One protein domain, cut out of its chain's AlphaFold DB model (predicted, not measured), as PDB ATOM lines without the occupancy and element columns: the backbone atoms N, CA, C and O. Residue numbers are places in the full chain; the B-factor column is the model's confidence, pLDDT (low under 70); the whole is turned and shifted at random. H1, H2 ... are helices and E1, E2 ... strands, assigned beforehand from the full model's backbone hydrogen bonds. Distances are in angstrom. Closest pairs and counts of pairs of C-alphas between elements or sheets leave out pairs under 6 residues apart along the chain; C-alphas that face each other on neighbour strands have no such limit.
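What this domain is: This is residues 11 to 53 of the 54 residues of the protein "50S ribosomal protein L32" of Lactobacillus uvarum DSM 19971 (UniProt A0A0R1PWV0). With little regular structure, the domain is a small head, made of the two-strand hairpin E1 and E2 and the loops of residues 39 to 53, and a long thin arm, residues 11 to 24, that sticks out and has H1 at its far end. The printed part has 43 residues, 15 of them in named elements, in the order H1, E1, E2; the class is mixed and the sheet antiparallel. It is extended, with a radius of gyration of the C-alphas of 17.2 A and spans of 52 by 18 by 12 A, the arm making much of the length.

Where its parts are: E1 is residues 27 to 30, from C-alpha 27 at (155.336, 144.604, 148.598). E2 is residues 35 to 38, 10.1 A long, ending at (154.636, 141.777, 144.934). H1 is residues 11 to 17, 9.8 A long, from (143.270, 176.532, 147.166).

How they stand to each other: E1 and E2 form an antiparallel hairpin, at 138 degrees between directions, with N 28 and O 37 at 2.9 A, within hydrogen-bond range. Residues 47 to 48 pair antiparallel with 51 to 52. H1 is apart from E2; in H1 every O i to N i+4 pair is within hydrogen-bond range.

The domain as a whole: The C-alphas farthest apart, Ser 11 and Lys 51, are 52.4 A apart. The printed part has no cut, no link is long, and no printed residue is under 70 in pLDDT.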
ATOM      1  N   SER A  11     144.148 177.440 146.412       97.94
ATOM      2  CA  SER A  11     143.270 176.532 147.166       97.94
ATOM      3  C   SER A  11     142.450 175.620 146.244       97.94
ATOM      4  O   SER A  11     142.520 174.399 146.371       97.94
ATOM      5  N   ARG A  12     141.756 176.171 145.232       97.19
ATOM      6  CA  ARG A  12     140.958 175.368 144.284       97.19
ATOM      7  C   ARG A  12     141.826 174.407 143.465       97.19
ATOM      8  O   ARG A  12     141.438 173.263 143.247       97.19
ATOM      9  N   LYS A  13     143.018 174.846 143.049       97.06
ATOM     10  CA  LYS A  13     143.990 173.993 142.349       97.06
ATOM     11  C   LYS A  13     144.463 172.829 143.229       97.06
ATOM     12  O   LYS A  13     144.517 171.704 142.744       97.06
ATOM     13  N   ASN A  14     144.798 173.088 144.492       97.38
ATOM     14  CA  ASN A  14     145.305 172.064 145.407       97.38
ATOM     15  C   ASN A  14     144.211 171.065 145.805       97.38
ATOM     16  O   ASN A  14     144.475 169.870 145.806       97.38
ATOM     17  N   LYS A  15     142.971 171.528 146.018       97.44
ATOM     18  CA  LYS A  15     141.804 170.650 146.223       97.44
ATOM     19  C   LYS A  15     141.549 169.737 145.024       97.44
ATOM     20  O   LYS A  15     141.299 168.559 145.205       97.44
ATOM     21  N   ARG A  16     141.666 170.247 143.791       96.69
ATOM     22  CA  ARG A  16     141.577 169.388 142.598       96.69
ATOM     23  C   ARG A  16     142.706 168.351 142.563       96.69
ATOM     24  O   ARG A  16     142.476 167.213 142.185       96.69
ATOM     25  N   ARG A  17     143.918 168.737 142.978       96.62
ATOM     26  CA  ARG A  17     145.094 167.854 142.982       96.62
ATOM     27  C   ARG A  17     145.132 166.831 144.113       96.62
ATOM     28  O   ARG A  17     145.903 165.886 143.996       96.62
ATOM     29  N   SER A  18     144.318 166.969 145.159       95.81
ATOM     30  CA  SER A  18     144.345 166.046 146.302       95.81
ATOM     31  C   SER A  18     144.020 164.601 145.915       95.81
ATOM     32  O   SER A  18     144.462 163.682 146.595       95.81
ATOM     33  N   GLN A  19     143.297 164.398 144.812       94.19
ATOM     34  CA  GLN A  19     142.926 163.074 144.309       94.19
ATOM     35  C   GLN A  19     143.980 162.442 143.386       94.19
ATOM     36  O   GLN A  19     143.879 161.265 143.058       94.19
ATOM     37  N   HIS A  20     145.019 163.179 142.977       94.19
ATOM     38  CA  HIS A  20     146.069 162.679 142.076       94.19
ATOM     39  C   HIS A  20     147.246 162.029 142.823       94.19
ATOM     40  O   HIS A  20     148.393 162.128 142.391       94.19
ATOM     41  N   LYS A  21     146.993 161.394 143.972       95.00
ATOM     42  CA  LYS A  21     148.042 160.697 144.724       95.00
ATOM     43  C   LYS A  21     148.367 159.362 144.049       95.00
ATOM     44  O   LYS A  21     147.473 158.550 143.823       95.00
ATOM     45  N   ILE A  22     149.649 159.113 143.791       95.06
ATOM     46  CA  ILE A  22     150.132 157.812 143.316       95.06
ATOM     47  C   ILE A  22     150.090 156.825 144.490       95.06
ATOM     48  O   ILE A  22     150.597 157.120 145.576       95.06
ATOM     49  N   LYS A  23     149.452 155.667 144.290       93.81
ATOM     50  CA  LYS A  23     149.447 154.567 145.263       93.81
ATOM     51  C   LYS A  23     150.694 153.709 145.046       93.81
ATOM     52  O   LYS A  23     150.974 153.331 143.913       93.81
ATOM     53  N   GLY A  24     151.435 153.429 146.118       91.44
ATOM     54  CA  GLY A  24     152.566 152.501 146.070       91.44
ATOM     55  C   GLY A  24     152.096 151.045 145.932       91.44
ATOM     56  O   GLY A  24     150.976 150.738 146.353       91.44
ATOM     57  N   PRO A  25     152.915 150.155 145.346       91.19
ATOM     58  CA  PRO A  25     152.599 148.733 145.273       91.19
ATOM     59  C   PRO A  25     152.626 148.084 146.664       91.19
ATOM     60  O   PRO A  25     153.373 148.505 147.547       91.19
ATOM     61  N   ALA A  26     151.824 147.033 146.847       90.50
ATOM     62  CA  ALA A  26     151.888 146.189 148.035       90.50
ATOM     63  C   ALA A  26     153.044 145.193 147.881       90.50
ATOM     64  O   ALA A  26     152.965 144.260 147.079       90.50
ATOM     65  N   VAL A  27     154.120 145.419 148.632       92.88
ATOM     66  CA  VAL A  27     155.336 144.604 148.598       92.88
ATOM     67  C   VAL A  27     155.540 143.965 149.966       92.88
ATOM     68  O   VAL A  27     155.372 144.629 150.987       92.88
ATOM     69  N   TYR A  28     155.890 142.682 149.993       90.44
ATOM     70  CA  TYR A  28     156.164 141.939 151.220       90.44
ATOM     71  C   TYR A  28     157.539 141.285 151.170       90.44
ATOM     72  O   TYR A  28     158.086 141.023 150.099       90.44
ATOM     73  N   TRP A  29     158.105 141.046 152.348       90.00
ATOM     74  CA  TRP A  29     159.376 140.353 152.488       90.00
ATOM     75  C   TRP A  29     159.176 138.842 152.358       90.00
ATOM     76  O   TRP A  29     158.326 138.273 153.045       90.00
ATOM     77  N   ASN A  30     159.968 138.196 151.504       86.69
ATOM     78  CA  ASN A  30     160.045 136.745 151.410       86.69
ATOM     79  C   ASN A  30     161.356 136.239 152.048       86.69
ATOM     80  O   ASN A  30     162.424 136.431 151.458       86.69
ATOM     81  N   PRO A  31     161.297 135.562 153.210       85.81
ATOM     82  CA  PRO A  31     162.482 135.052 153.895       85.81
ATOM     83  C   PRO A  31     163.160 133.876 153.176       85.81
ATOM     84  O   PRO A  31     164.362 133.704 153.334       85.81
ATOM     85  N   GLU A  32     162.438 133.098 152.363       84.38
ATOM     86  CA  GLU A  32     162.998 131.934 151.652       84.38
ATOM     87  C   GLU A  32     163.946 132.351 150.519       84.38
ATOM     88  O   GLU A  32     164.940 131.685 150.243       84.38
ATOM     89  N   LEU A  33     163.638 133.470 149.859       81.25
ATOM     90  CA  LEU A  33     164.409 133.994 148.726       81.25
ATOM     91  C   LEU A  33     165.304 135.179 149.114       81.25
ATOM     92  O   LEU A  33     166.179 135.562 148.329       81.25
ATOM     93  N   GLY A  34     165.071 135.763 150.294       86.06
ATOM     94  CA  GLY A  34     165.740 136.972 150.774       86.06
ATOM     95  C   GLY A  34     165.418 138.211 149.935       86.06
ATOM     96  O   GLY A  34     166.310 139.016 149.681       86.06
ATOM     97  N   GLU A  35     164.182 138.343 149.443       86.56
ATOM     98  CA  GLU A  35     163.775 139.424 148.537       86.56
ATOM     99  C   GLU A  35     162.412 140.016 148.885       86.56
ATOM    100  O   GLU A  35     161.556 139.372 149.491       86.56
ATOM    101  N   TYR A  36     162.190 141.241 148.413       90.69
ATOM    102  CA  TYR A  36     160.880 141.871 148.391       90.69
ATOM    103  C   TYR A  36     160.108 141.476 147.134       90.69
ATOM    104  O   TYR A  36     160.614 141.609 146.020       90.69
ATOM    105  N   ILE A  37     158.868 141.029 147.309       90.69
ATOM    106  CA  ILE A  37     158.023 140.562 146.212       90.69
ATOM    107  C   ILE A  37     156.631 141.187 146.260       90.69
ATOM    108  O   ILE A  37     156.117 141.548 147.319       90.69
ATOM    109  N   VAL A  38     156.024 141.331 145.082       91.25
ATOM    110  CA  VAL A  38     154.636 141.777 144.934       91.25
ATOM    111  C   VAL A  38     153.718 140.560 145.000       91.25
ATOM    112  O   VAL A  38     154.016 139.507 144.432       91.25
ATOM    113  N   GLY A  39     152.578 140.701 145.682       88.19
ATOM    114  CA  GLY A  39     151.552 139.655 145.755       88.19
ATOM    115  C   GLY A  39     151.189 139.118 144.375       88.19
ATOM    116  O   GLY A  39     150.955 139.893 143.452       88.19
ATOM    117  N   HIS A  40     151.137 137.792 144.236       89.00
ATOM    118  CA  HIS A  40     150.769 137.094 142.994       89.00
ATOM    119  C   HIS A  40     151.699 137.318 141.785       89.00
ATOM    120  O   HIS A  40     151.325 136.949 140.677       89.00
ATOM    121  N   HIS A  41     152.901 137.863 141.982       88.50
ATOM    122  CA  HIS A  41     153.906 138.008 140.928       88.50
ATOM    123  C   HIS A  41     155.054 137.014 141.119       88.50
ATOM    124  O   HIS A  41     155.281 136.498 142.215       88.50
ATOM    125  N   VAL A  42     155.790 136.760 140.038       89.81
ATOM    126  CA  VAL A  42     157.061 136.031 140.091       89.81
ATOM    127  C   VAL A  42     158.123 136.945 140.718       89.81
ATOM    128  O   VAL A  42     158.183 138.134 140.409       89.81
ATOM    129  N   SER A  43     158.942 136.398 141.620       88.38
ATOM    130  CA  SER A  43     160.130 137.071 142.170       88.38
ATOM    131  C   SER A  43     161.108 137.439 141.051       88.38
ATOM    132  O   SER A  43     161.170 136.763 140.026       88.38
ATOM    133  N   SER A  44     161.938 138.457 141.275       85.88
ATOM    134  CA  SER A  44     163.039 138.825 140.375       85.88
ATOM    135  C   SER A  44     163.989 137.659 140.066       85.88
ATOM    136  O   SER A  44     164.556 137.601 138.980       85.88
ATOM    137  N   LYS A  45     164.127 136.693 140.985       85.06
ATOM    138  CA  LYS A  45     164.901 135.452 140.793       85.06
ATOM    139  C   LYS A  45     164.159 134.356 140.016       85.06
ATOM    140  O   LYS A  45     164.689 133.256 139.869       85.06
ATOM    141  N   GLY A  46     162.942 134.617 139.547       87.56
ATOM    142  CA  GLY A  46     162.146 133.653 138.787       87.56
ATOM    143  C   GLY A  46     161.392 132.643 139.653       87.56
ATOM    144  O   GLY A  46     161.085 131.554 139.184       87.56
ATOM    145  N   PHE A  47     161.095 132.949 140.919       88.19
ATOM    146  CA  PHE A  47     160.371 132.030 141.807       88.19
ATOM    147  C   PHE A  47     158.929 132.475 142.062       88.19
ATOM    148  O   PHE A  47     158.662 133.645 142.332       88.19
ATOM    149  N   TYR A  48     157.997 131.523 142.048       89.62
ATOM    150  CA  TYR A  48     156.619 131.715 142.493       89.62
ATOM    151  C   TYR A  48     156.158 130.495 143.290       89.62
ATOM    152  O   TYR A  48     156.288 129.363 142.826       89.62
ATOM    153  N   LYS A  49     155.625 130.714 144.500       84.31
ATOM    154  CA  LYS A  49     155.182 129.635 145.410       84.31
ATOM    155  C   LYS A  49     156.241 128.529 145.598       84.31
ATOM    156  O   LYS A  49     155.928 127.346 145.488       84.31
ATOM    157  N   GLY A  50     157.504 128.917 145.796       82.00
ATOM    158  CA  GLY A  50     158.625 127.989 146.010       82.00
ATOM    159  C   GLY A  50     159.094 127.220 144.766       82.00
ATOM    160  O   GLY A  50     160.046 126.452 144.848       82.00
ATOM    161  N   LYS A  51     158.470 127.424 143.600       85.69
ATOM    162  CA  LYS A  51     158.871 126.787 142.339       85.69
ATOM    163  C   LYS A  51     159.589 127.789 141.446       85.69
ATOM    164  O   LYS A  51     159.139 128.929 141.313       85.69
ATOM    165  N   LYS A  52     160.683 127.352 140.818       88.38
ATOM    166  CA  LYS A  52     161.348 128.115 139.760       88.38
ATOM    167  C   LYS A  52     160.459 128.085 138.517       88.38
ATOM    168  O   LYS A  52     160.175 127.013 137.986       88.38
ATOM    169  N   VAL A  53     159.981 129.252 138.111       84.00
ATOM    170  CA  VAL A  53     159.258 129.472 136.861       84.00
ATOM    171  C   VAL A  53     160.328 129.709 135.801       84.00
ATOM    172  O   VAL A  53     161.091 130.668 135.904       84.00
TER     173      VAL A  53